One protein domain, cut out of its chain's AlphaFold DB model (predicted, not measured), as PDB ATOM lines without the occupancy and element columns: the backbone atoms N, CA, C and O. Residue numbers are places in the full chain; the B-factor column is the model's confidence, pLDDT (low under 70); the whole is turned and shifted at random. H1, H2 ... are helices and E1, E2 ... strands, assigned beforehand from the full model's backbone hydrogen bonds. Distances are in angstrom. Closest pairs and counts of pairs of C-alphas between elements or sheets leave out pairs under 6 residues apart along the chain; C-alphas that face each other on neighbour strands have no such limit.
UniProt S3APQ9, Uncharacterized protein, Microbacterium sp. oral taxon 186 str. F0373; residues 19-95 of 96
ATOM      1  N   ARG A  19     210.764 265.090 299.574       94.31
ATOM      2  CA  ARG A  19     211.205 263.714 299.312       94.31
ATOM      3  C   ARG A  19     212.692 263.687 298.939       94.31
ATOM      4  O   ARG A  19     213.136 264.495 298.130       94.31
ATOM      5  N   ILE A  20     213.423 262.720 299.485       92.56
ATOM      6  CA  ILE A  20     214.824 262.405 299.167       92.56
ATOM      7  C   ILE A  20     214.950 260.916 298.806       92.56
ATOM      8  O   ILE A  20     213.985 260.159 298.947       92.56
ATOM      9  N   ASP A  21     216.126 260.483 298.349       90.12
ATOM     10  CA  ASP A  21     216.355 259.126 297.827       90.12
ATOM     11  C   ASP A  21     215.912 258.020 298.793       90.12
ATOM     12  O   ASP A  21     215.235 257.067 298.404       90.12
ATOM     13  N   ASN A  22     216.257 258.165 300.073       89.81
ATOM     14  CA  ASN A  22     215.988 257.176 301.111       89.81
ATOM     15  C   ASN A  22     214.895 257.609 302.102       89.81
ATOM     16  O   ASN A  22     214.749 256.962 303.136       89.81
ATOM     17  N   GLY A  23     214.107 258.650 301.815       95.06
ATOM     18  CA  GLY A  23     213.036 259.080 302.715       95.06
ATOM     19  C   GLY A  23     212.603 260.529 302.538       95.06
ATOM     20  O   GLY A  23     212.250 260.938 301.431       95.06
ATOM     21  N   PHE A  24     212.583 261.292 303.631       96.56
ATOM     22  CA  PHE A  24     212.040 262.650 303.650       96.56
ATOM     23  C   PHE A  24     212.909 263.597 304.459       96.56
ATOM     24  O   PHE A  24     213.323 263.279 305.562       96.56
ATOM     25  N   ARG A  25     213.124 264.795 303.942       95.25
ATOM     26  CA  ARG A  25     213.674 265.923 304.682       95.25
ATOM     27  C   ARG A  25     212.528 266.737 305.257       95.25
ATOM     28  O   ARG A  25     211.582 267.035 304.531       95.25
ATOM     29  N   VAL A  26     212.604 267.051 306.545       95.25
ATOM     30  CA  VAL A  26     211.495 267.672 307.289       95.25
ATOM     31  C   VAL A  26     211.858 269.017 307.906       95.25
ATOM     32  O   VAL A  26     210.951 269.786 308.179       95.25
ATOM     33  N   GLN A  27     213.148 269.318 308.085       92.75
ATOM     34  CA  GLN A  27     213.624 270.649 308.471       92.75
ATOM     35  C   GLN A  27     214.953 270.960 307.778       92.75
ATOM     36  O   GLN A  27     215.792 270.065 307.597       92.75
ATOM     37  N   VAL A  28     215.153 272.228 307.417       91.38
ATOM     38  CA  VAL A  28     216.406 272.761 306.865       91.38
ATOM     39  C   VAL A  28     216.678 274.113 307.491       91.38
ATOM     40  O   VAL A  28     215.813 274.976 307.478       91.38
ATOM     41  N   SER A  29     217.889 274.306 307.993       88.75
ATOM     42  CA  SER A  29     218.381 275.604 308.445       88.75
ATOM     43  C   SER A  29     219.875 275.736 308.154       88.75
ATOM     44  O   SER A  29     220.526 274.782 307.714       88.75
ATOM     45  N   ASP A  30     220.434 276.908 308.453       87.94
ATOM     46  CA  ASP A  30     221.879 277.148 308.387       87.94
ATOM     47  C   ASP A  30     222.668 276.335 309.429       87.94
ATOM     48  O   ASP A  30     223.870 276.119 309.269       87.94
ATOM     49  N   GLU A  31     222.007 275.855 310.488       88.44
ATOM     50  CA  GLU A  31     222.653 275.115 311.575       88.44
ATOM     51  C   GLU A  31     222.534 273.600 311.423       88.44
ATOM     52  O   GLU A  31     223.435 272.865 311.828       88.44
ATOM     53  N   HIS A  32     221.420 273.115 310.875       90.06
ATOM     54  CA  HIS A  32     221.122 271.688 310.842       90.06
ATOM     55  C   HIS A  32     220.141 271.310 309.732       90.06
ATOM     56  O   HIS A  32     219.359 272.119 309.233       90.06
ATOM     57  N   VAL A  33     220.143 270.023 309.398       92.50
ATOM     58  CA  VAL A  33     219.139 269.384 308.547       92.50
ATOM     59  C   VAL A  33     218.565 268.186 309.292       92.50
ATOM     60  O   VAL A  33     219.326 267.378 309.834       92.50
ATOM     61  N   VAL A  34     217.235 268.062 309.296       94.56
ATOM     62  CA  VAL A  34     216.521 266.907 309.858       94.56
ATOM     63  C   VAL A  34     215.905 266.077 308.742       94.56
ATOM     64  O   VAL A  34     215.159 266.586 307.896       94.56
ATOM     65  N   GLU A  35     216.187 264.777 308.757       95.56
ATOM     66  CA  GLU A  35     215.701 263.825 307.760       95.56
ATOM     67  C   GLU A  35     215.149 262.557 308.413       95.56
ATOM     68  O   GLU A  35     215.567 262.141 309.488       95.56
ATOM     69  N   VAL A  36     214.203 261.920 307.740       96.81
ATOM     70  CA  VAL A  36     213.599 260.640 308.088       96.81
ATOM     71  C   VAL A  36     214.008 259.642 307.016       96.81
ATOM     72  O   VAL A  36     213.548 259.724 305.880       96.81
ATOM     73  N   TRP A  37     214.868 258.693 307.368       96.06
ATOM     74  CA  TRP A  37     215.400 257.671 306.471       96.06
ATOM     75  C   TRP A  37     214.674 256.340 306.646       96.06
ATOM     76  O   TRP A  37     214.421 255.887 307.762       96.06
ATOM     77  N   ARG A  38     214.381 255.658 305.541       96.06
ATOM     78  CA  ARG A  38     213.834 254.303 305.545       96.06
ATOM     79  C   ARG A  38     214.946 253.286 305.776       96.06
ATOM     80  O   ARG A  38     215.905 253.226 305.010       96.06
ATOM     81  N   TYR A  39     214.769 252.428 306.774       94.75
ATOM     82  CA  TYR A  39     215.601 251.250 307.019       94.75
ATOM     83  C   TYR A  39     214.765 249.968 306.922       94.75
ATOM     84  O   TYR A  39     213.544 250.003 306.771       94.75
ATOM     85  N   LEU A  40     215.434 248.811 307.011       94.44
ATOM     86  CA  LEU A  40     214.808 247.490 306.865       94.44
ATOM     87  C   LEU A  40     213.615 247.269 307.812       94.44
ATOM     88  O   LEU A  40     212.632 246.655 307.411       94.44
ATOM     89  N   PHE A  41     213.689 247.782 309.045       95.19
ATOM     90  CA  PHE A  41     212.701 247.503 310.101       95.19
ATOM     91  C   PHE A  41     212.170 248.750 310.820       95.19
ATOM     92  O   PHE A  41     211.410 248.633 311.780       95.19
ATOM     93  N   ASN A  42     212.602 249.942 310.413       97.31
ATOM     94  CA  ASN A  42     212.229 251.198 311.056       97.31
ATOM     95  C   ASN A  42     212.339 252.370 310.085       97.31
ATOM     96  O   ASN A  42     212.973 252.277 309.030       97.31
ATOM     97  N   TRP A  43     211.760 253.484 310.505       98.00
ATOM     98  CA  TRP A  43     212.131 254.807 310.044       98.00
ATOM     99  C   TRP A  43     213.107 255.415 311.042       98.00
ATOM    100  O   TRP A  43     212.913 255.317 312.255       98.00
ATOM    101  N   ARG A  44     214.176 256.023 310.539       96.88
ATOM    102  CA  ARG A  44     215.201 256.654 311.360       96.88
ATOM    103  C   ARG A  44     215.156 258.157 311.169       96.88
ATOM    104  O   ARG A  44     215.451 258.636 310.082       96.88
ATOM    105  N   LEU A  45     214.818 258.876 312.228       97.38
ATOM    106  CA  LEU A  45     214.929 260.325 312.284       97.38
ATOM    107  C   LEU A  45     216.380 260.687 312.605       97.38
ATOM    108  O   LEU A  45     216.928 260.187 313.588       97.38
ATOM    109  N   VAL A  46     217.002 261.516 311.780       95.44
ATOM    110  CA  VAL A  46     218.396 261.930 311.927       95.44
ATOM    111  C   VAL A  46     218.527 263.442 311.900       95.44
ATOM    112  O   VAL A  46     217.769 264.120 311.207       95.44
ATOM    113  N   SER A  47     219.522 263.953 312.617       93.88
ATOM    114  CA  SER A  47     220.005 265.324 312.463       93.88
ATOM    115  C   SER A  47     221.444 265.314 311.948       93.88
ATOM    116  O   SER A  47     222.255 264.464 312.321       93.88
ATOM    117  N   THR A  48     221.744 266.233 311.036       91.19
ATOM    118  CA  THR A  48     223.054 266.393 310.384       91.19
ATOM    119  C   THR A  48     223.427 267.872 310.359       91.19
ATOM    120  O   THR A  48     222.540 268.731 310.358       91.19
ATOM    121  N   LEU A  49     224.725 268.183 310.299       87.94
ATOM    122  CA  LEU A  49     225.176 269.532 309.950       87.94
ATOM    123  C   LEU A  49     225.012 269.756 308.431       87.94
ATOM    124  O   LEU A  49     225.297 268.838 307.656       87.94
ATOM    125  N   PRO A  50     224.630 270.956 307.953       82.56
ATOM    126  CA  PRO A  50     224.353 271.194 306.530       82.56
ATOM    127  C   PRO A  50     225.544 270.912 305.604       82.56
ATOM    128  O   PRO A  50     225.367 270.531 304.442       82.56
ATOM    129  N   THR A  51     226.763 271.068 306.126       78.38
ATOM    130  CA  THR A  51     228.033 270.805 305.431       78.38
ATOM    131  C   THR A  51     228.430 269.326 305.427       78.38
ATOM    132  O   THR A  51     229.264 268.923 304.620       78.38
ATOM    133  N   GLN A  52     227.820 268.496 306.279       69.00
ATOM    134  CA  GLN A  52     228.149 267.081 306.465       69.00
ATOM    135  C   GLN A  52     226.954 266.193 306.115       69.00
ATOM    136  O   GLN A  52     226.403 265.479 306.944       69.00
ATOM    137  N   ARG A  53     226.573 266.183 304.834       60.47
ATOM    138  CA  ARG A  53     225.426 265.392 304.346       60.47
ATOM    139  C   ARG A  53     225.580 263.869 304.492       60.47
ATOM    140  O   ARG A  53     224.595 263.157 304.352       60.47
ATOM    141  N   ALA A  54     226.792 263.363 304.731       64.69
ATOM    142  CA  ALA A  54     227.069 261.926 304.821       64.69
ATOM    143  C   ALA A  54     227.132 261.383 306.261       64.69
ATOM    144  O   ALA A  54     227.083 260.166 306.444       64.69
ATOM    145  N   THR A  55     227.227 262.254 307.270       75.56
ATOM    146  CA  THR A  55     227.397 261.846 308.670       75.56
ATOM    147  C   THR A  55     226.270 262.432 309.500       75.56
ATOM    148  O   THR A  55     226.153 263.645 309.637       75.56
ATOM    149  N   ALA A  56     225.420 261.559 310.034       79.25
ATOM    150  CA  ALA A  56     224.406 261.957 310.997       79.25
ATOM    151  C   ALA A  56     225.044 262.149 312.373       79.25
ATOM    152  O   ALA A  56     225.752 261.267 312.856       79.25
ATOM    153  N   GLU A  57     224.752 263.286 312.997       85.12
ATOM    154  CA  GLU A  57     225.181 263.615 314.358       85.12
ATOM    155  C   GLU A  57     224.346 262.847 315.381       85.12
ATOM    156  O   GLU A  57     224.850 262.376 316.399       85.12
ATOM    157  N   ARG A  58     223.046 262.687 315.098       91.56
ATOM    158  CA  ARG A  58     222.117 261.939 315.951       91.56
ATOM    159  C   ARG A  58     221.152 261.114 315.119       91.56
ATOM    160  O   ARG A  58     220.795 261.497 314.007       91.56
ATOM    161  N   GLY A  59     220.700 259.993 315.680       94.75
ATOM    162  CA  GLY A  59     219.736 259.107 315.039       94.75
ATOM    163  C   GLY A  59     218.785 258.446 316.032       94.75
ATOM    164  O   GLY A  59     219.211 257.941 317.069       94.75
ATOM    165  N   TYR A  60     217.500 258.388 315.683       97.69
ATOM    166  CA  TYR A  60     216.428 257.848 316.521       97.69
ATOM    167  C   TYR A  60     215.507 256.952 315.692       97.69
ATOM    168  O   TYR A  60     215.103 257.306 314.587       97.69
ATOM    169  N   CYS A  61     215.198 255.767 316.207       97.62
ATOM    170  CA  CYS A  61     214.406 254.748 315.530       97.62
ATOM    171  C   CYS A  61     212.921 254.850 315.902       97.62
ATOM    172  O   CYS A  61     212.578 254.923 317.082       97.62
ATOM    173  N   PHE A  62     212.073 254.733 314.880       98.06
ATOM    174  CA  PHE A  62     210.630 254.515 314.949       98.06
ATOM    175  C   PHE A  62     210.328 253.179 314.257       98.06
ATOM    176  O   PHE A  62     210.408 253.075 313.029       98.06
ATOM    177  N   PHE A  63     210.076 252.123 315.029       97.62
ATOM    178  CA  PHE A  63     209.930 250.762 314.526       97.62
ATOM    179  C   PHE A  63     208.665 250.573 313.689       97.62
ATOM    180  O   PHE A  63     207.627 251.197 313.908       97.62
ATOM    181  N   GLY A  64     208.777 249.670 312.717       96.38
ATOM    182  CA  GLY A  64     207.779 249.463 311.678       96.38
ATOM    183  C   GLY A  64     208.103 250.259 310.414       96.38
ATOM    184  O   GLY A  64     208.785 251.280 310.432       96.38
ATOM    185  N   THR A  65     207.641 249.743 309.279       93.56
ATOM    186  CA  THR A  65     207.886 250.324 307.947       93.56
ATOM    187  C   THR A  65     206.608 250.854 307.297       93.56
ATOM    188  O   THR A  65     206.651 251.363 306.177       93.56
ATOM    189  N   GLY A  66     205.477 250.744 307.999       95.25
ATOM    190  CA  GLY A  66     204.171 251.214 307.553       95.25
ATOM    191  C   GLY A  66     204.000 252.729 307.664       95.25
ATOM    192  O   GLY A  66     204.879 253.449 308.145       95.25
ATOM    193  N   LEU A  67     202.831 253.197 307.222       96.50
ATOM    194  CA  LEU A  67     202.475 254.617 307.210       96.50
ATOM    195  C   LEU A  67     202.435 255.226 308.616       96.50
ATOM    196  O   LEU A  67     202.847 256.365 308.787       96.50
ATOM    197  N   GLU A  68     201.984 254.472 309.618       97.31
ATOM    198  CA  GLU A  68     201.925 254.935 311.008       97.31
ATOM    199  C   GLU A  68     203.317 255.292 311.552       97.31
ATOM    200  O   GLU A  68     203.532 256.404 312.032       97.31
ATOM    201  N   SER A  69     204.288 254.384 311.405       97.81
ATOM    202  CA  SER A  69     205.672 254.608 311.835       97.81
ATOM    203  C   SER A  69     206.315 255.782 311.092       97.81
ATOM    204  O   SER A  69     207.026 256.580 311.701       97.81
ATOM    205  N   LEU A  70     206.031 255.924 309.791       97.56
ATOM    206  CA  LEU A  70     206.485 257.071 309.004       97.56
ATOM    207  C   LEU A  70     205.885 258.381 309.527       97.56
ATOM    208  O   LEU A  70     206.611 259.349 309.731       97.56
ATOM    209  N   ALA A  71     204.570 258.412 309.750       97.44
ATOM    210  CA  ALA A  71     203.868 259.598 310.224       97.44
ATOM    211  C   ALA A  71     204.384 260.039 311.600       97.44
ATOM    212  O   ALA A  71     204.629 261.227 311.795       97.44
ATOM    213  N   ARG A  72     204.633 259.092 312.516       98.00
ATOM    214  CA  ARG A  72     205.273 259.370 313.811       98.00
ATOM    215  C   ARG A  72     206.663 259.976 313.645       98.00
ATOM    216  O   ARG A  72     206.942 260.999 314.258       98.00
ATOM    217  N   ALA A  73     207.509 259.390 312.796       97.88
ATOM    218  CA  ALA A  73     208.861 259.898 312.569       97.88
ATOM    219  C   ALA A  73     208.858 261.314 311.962       97.88
ATOM    220  O   ALA A  73     209.625 262.169 312.398       97.88
ATOM    221  N   ILE A  74     207.972 261.583 310.994       97.31
ATOM    222  CA  ILE A  74     207.801 262.920 310.404       97.31
ATOM    223  C   ILE A  74     207.296 263.912 311.452       97.31
ATOM    224  O   ILE A  74     207.870 264.989 311.584       97.31
ATOM    225  N   ALA A  75     206.252 263.562 312.207       96.62
ATOM    226  CA  ALA A  75     205.686 264.437 313.230       96.62
ATOM    227  C   ALA A  75     206.713 264.768 314.321       96.62
ATOM    228  O   ALA A  75     206.852 265.929 314.700       96.62
ATOM    229  N   ALA A  76     207.478 263.770 314.772       97.19
ATOM    230  CA  ALA A  76     208.563 263.970 315.721       97.19
ATOM    231  C   ALA A  76     209.653 264.881 315.148       97.19
ATOM    232  O   ALA A  76     210.112 265.779 315.843       97.19
ATOM    233  N   GLY A  77     210.016 264.692 313.875       96.12
ATOM    234  CA  GLY A  77     210.962 265.551 313.172       96.12
ATOM    235  C   GLY A  77     210.498 267.001 313.098       96.12
ATOM    236  O   GLY A  77     211.255 267.877 313.482       96.12
ATOM    237  N   LEU A  78     209.250 267.257 312.696       94.94
ATOM    238  CA  LEU A  78     208.674 268.607 312.651       94.94
ATOM    239  C   LEU A  78     208.591 269.260 314.041       94.94
ATOM    240  O   LEU A  78     208.803 270.461 314.172       94.94
ATOM    241  N   ALA A  79     208.320 268.479 315.090       94.81
ATOM    242  CA  ALA A  79     208.219 268.974 316.464       94.81
ATOM    243  C   ALA A  79     209.579 269.180 317.164       94.81
ATOM    244  O   ALA A  79     209.626 269.749 318.260       94.81
ATOM    245  N   TRP A  80     210.682 268.706 316.578       94.56
ATOM    246  CA  TRP A  80     211.995 268.715 317.215       94.56
ATOM    247  C   TRP A  80     212.663 270.088 317.087       94.56
ATOM    248  O   TRP A  80     213.098 270.484 316.013       94.56
ATOM    249  N   LYS A  81     212.719 270.830 318.200       92.19
ATOM    250  CA  LYS A  81     213.128 272.249 318.208       92.19
ATOM    251  C   LYS A  81     214.635 272.498 318.278       92.19
ATOM    252  O   LYS A  81     215.084 273.533 317.807       92.19
ATOM    253  N   ASP A  82     215.404 271.598 318.894       91.50
ATOM    254  CA  ASP A  82     216.870 271.718 318.979       91.50
ATOM    255  C   ASP A  82     217.532 270.384 318.585       91.50
ATOM    256  O   ASP A  82     217.925 269.601 319.466       91.50
ATOM    257  N   PRO A  83     217.624 270.082 317.274       91.88
ATOM    258  CA  PRO A  83     218.074 268.779 316.789       91.88
ATOM    259  C   PRO A  83     219.539 268.442 317.058       91.88
ATOM    260  O   PRO A  83     219.948 267.300 316.856       91.88
ATOM    261  N   LEU A  84     220.344 269.405 317.514       91.31
ATOM    262  CA  LEU A  84     221.756 269.185 317.833       91.31
ATOM    263  C   LEU A  84     221.986 268.940 319.330       91.31
ATOM    264  O   LEU A  84     222.963 268.280 319.702       91.31
ATOM    265  N   ARG A  85     221.089 269.416 320.205       91.56
ATOM    266  CA  ARG A  85     221.293 269.362 321.665       91.56
ATOM    267  C   ARG A  85     220.235 268.573 322.431       91.56
ATOM    268  O   ARG A  85     220.491 268.214 323.578       91.56
ATOM    269  N   SER A  86     219.096 268.260 321.821       94.38
ATOM    270  CA  SER A  86     217.989 267.549 322.473       94.38
ATOM    271  C   SER A  86     217.664 266.221 321.790       94.38
ATOM    272  O   SER A  86     218.255 265.892 320.764       94.38
ATOM    273  N   ASP A  87     216.731 265.466 322.365       96.44
ATOM    274  CA  ASP A  87     216.136 264.291 321.731       96.44
ATOM    275  C   ASP A  87     214.731 264.646 321.189       96.44
ATOM    276  O   ASP A  87     214.040 265.474 321.796       96.44
ATOM    277  N   PRO A  88     214.290 264.042 320.069       95.38
ATOM    278  CA  PRO A  88     212.940 264.226 319.546       95.38
ATOM    279  C   PRO A  88     211.901 263.558 320.464       95.38
ATOM    280  O   PRO A  88     212.253 262.702 321.277       95.38
ATOM    281  N   PRO A  89     210.607 263.896 320.345       94.00
ATOM    282  CA  PRO A  89     209.561 263.198 321.084       94.00
ATOM    283  C   PRO A  89     209.321 261.778 320.545       94.00
ATOM    284  O   PRO A  89     209.567 261.490 319.372       94.00
ATOM    285  N   ASP A  90     208.799 260.906 321.411       94.25
ATOM    286  CA  ASP A  90     208.159 259.627 321.065       94.25
ATOM    287  C   ASP A  90     208.980 258.648 320.205       94.25
ATOM    288  O   ASP A  90     208.409 257.819 319.490       94.25
ATOM    289  N   TYR A  91     210.312 258.715 320.252       96.50
ATOM    290  CA  TYR A  91     211.164 257.714 319.610       96.50
ATOM    291  C   TYR A  91     211.168 256.402 320.402       96.50
ATOM    292  O   TYR A  91     211.099 256.400 321.629       96.50
ATOM    293  N   ASP A  92     211.318 255.271 319.709       96.75
ATOM    294  CA  ASP A  92     211.337 253.966 320.375       96.75
ATOM    295  C   ASP A  92     212.739 253.620 320.896       96.75
ATOM    296  O   ASP A  92     212.898 252.995 321.945       96.75
ATOM    297  N   LYS A  93     213.784 253.990 320.140       96.19
ATOM    298  CA  LYS A  93     215.177 253.721 320.520       96.19
ATOM    299  C   LYS A  93     216.164 254.717 319.914       96.19
ATOM    300  O   LYS A  93     216.092 255.013 318.725       96.19
ATOM    301  N   ARG A  94     217.157 255.148 320.695       95.81
ATOM    302  CA  ARG A  94     218.316 255.896 320.187       95.81
ATOM    303  C   ARG A  94     219.247 254.985 319.379       95.81
ATOM    304  O   ARG A  94     219.588 253.889 319.827       95.81
ATOM    305  N   ALA A  95     219.633 255.420 318.184       90.44
ATOM    306  CA  ALA A  95     220.489 254.651 317.287       90.44
ATOM    307  C   ALA A  95     221.982 254.815 317.614       90.44
ATOM    308  O   ALA A  95     222.706 253.822 317.543       90.44
TER     309      ALA A  95
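AT A GLANCE: This is residues 19 to 95 of the 96 residues of an uncharacterized protein of Microbacterium sp. oral taxon 186 str. F0373 (UniProt S3APQ9). Picture a twisted wall of four antiparallel strands, with one helix, H1, packed lengthwise over one of its faces and no named helix on the other. After the helix a long tail without named elements, residues 80 to 95, passes back to the sheet, and its residues 93 to 94 pair with E4 at the sheet's edge. The printed part has 77 residues, with four named strands and then one named helix along the chain, E1 E2 E3 E4 H1; the sheet's order is E1 - E2 - E3 - E4. The class is mixed, helices and strands, with 38 residues, under half, in named elements. The whole is compact and rounded, with a radius of gyration of the C-alphas of 11.1 A and spans of 31 by 25 by 18 A.

HOW THE PARTS SIT: Start at E1, residues 23 to 28, an edge strand that forms a hairpin with E2, residues 33 to 38; look at N 24 and O 36, 2.9 A apart and within hydrogen-bond range. E2 and E3, residues 42 to 48, form the next hairpin, antiparallel at 159 degrees, with N 37 and O 44 at 2.8 A. E3 and the other edge strand, E4, residues 58 to 63, form the third, with N 45 and O 60 at 2.8 A. These four strands are a meander, each the antiparallel neighbour of the one before; E1 and E4 are apart. Then comes H1, residues 67 to 79, on the sheet at a height of 8.0 A, giving two layers, a helix on one face of a sheet. It lies over E2 and E3 and runs along the strands, at 9 degrees to E2 on the local plane. Its closest C-alphas to E3 are those of Ala 73 and Leu 45, 6.1 A apart. In H1 every O i to N i+4 pair is within hydrogen-bond range.

IN THESE COORDINATES: Find C-alpha 23 at (213.036, 259.080, 302.715), where E1 begins and runs 14.7 A. E2 measures 16.3 A, E3 18.7 A and E4 16.6 A; E4 ends at C-alpha 63, (209.930, 250.762, 314.526). H1 runs 18.0 A to C-alpha 79 at (208.219, 268.974, 316.464).

THE WHOLE: The two C-alphas farthest apart are those of Asp 30 and Gly 66, 31.4 A. The printed part has no cut. The links E1 to E2, E2 to E3 and E4 to H1 are tight, and E3 to E4 is short, with 9 residues between. In that last link look at residues 52 to 54, whose pLDDT is under 70; the mean of the printed part of this model is 92.5.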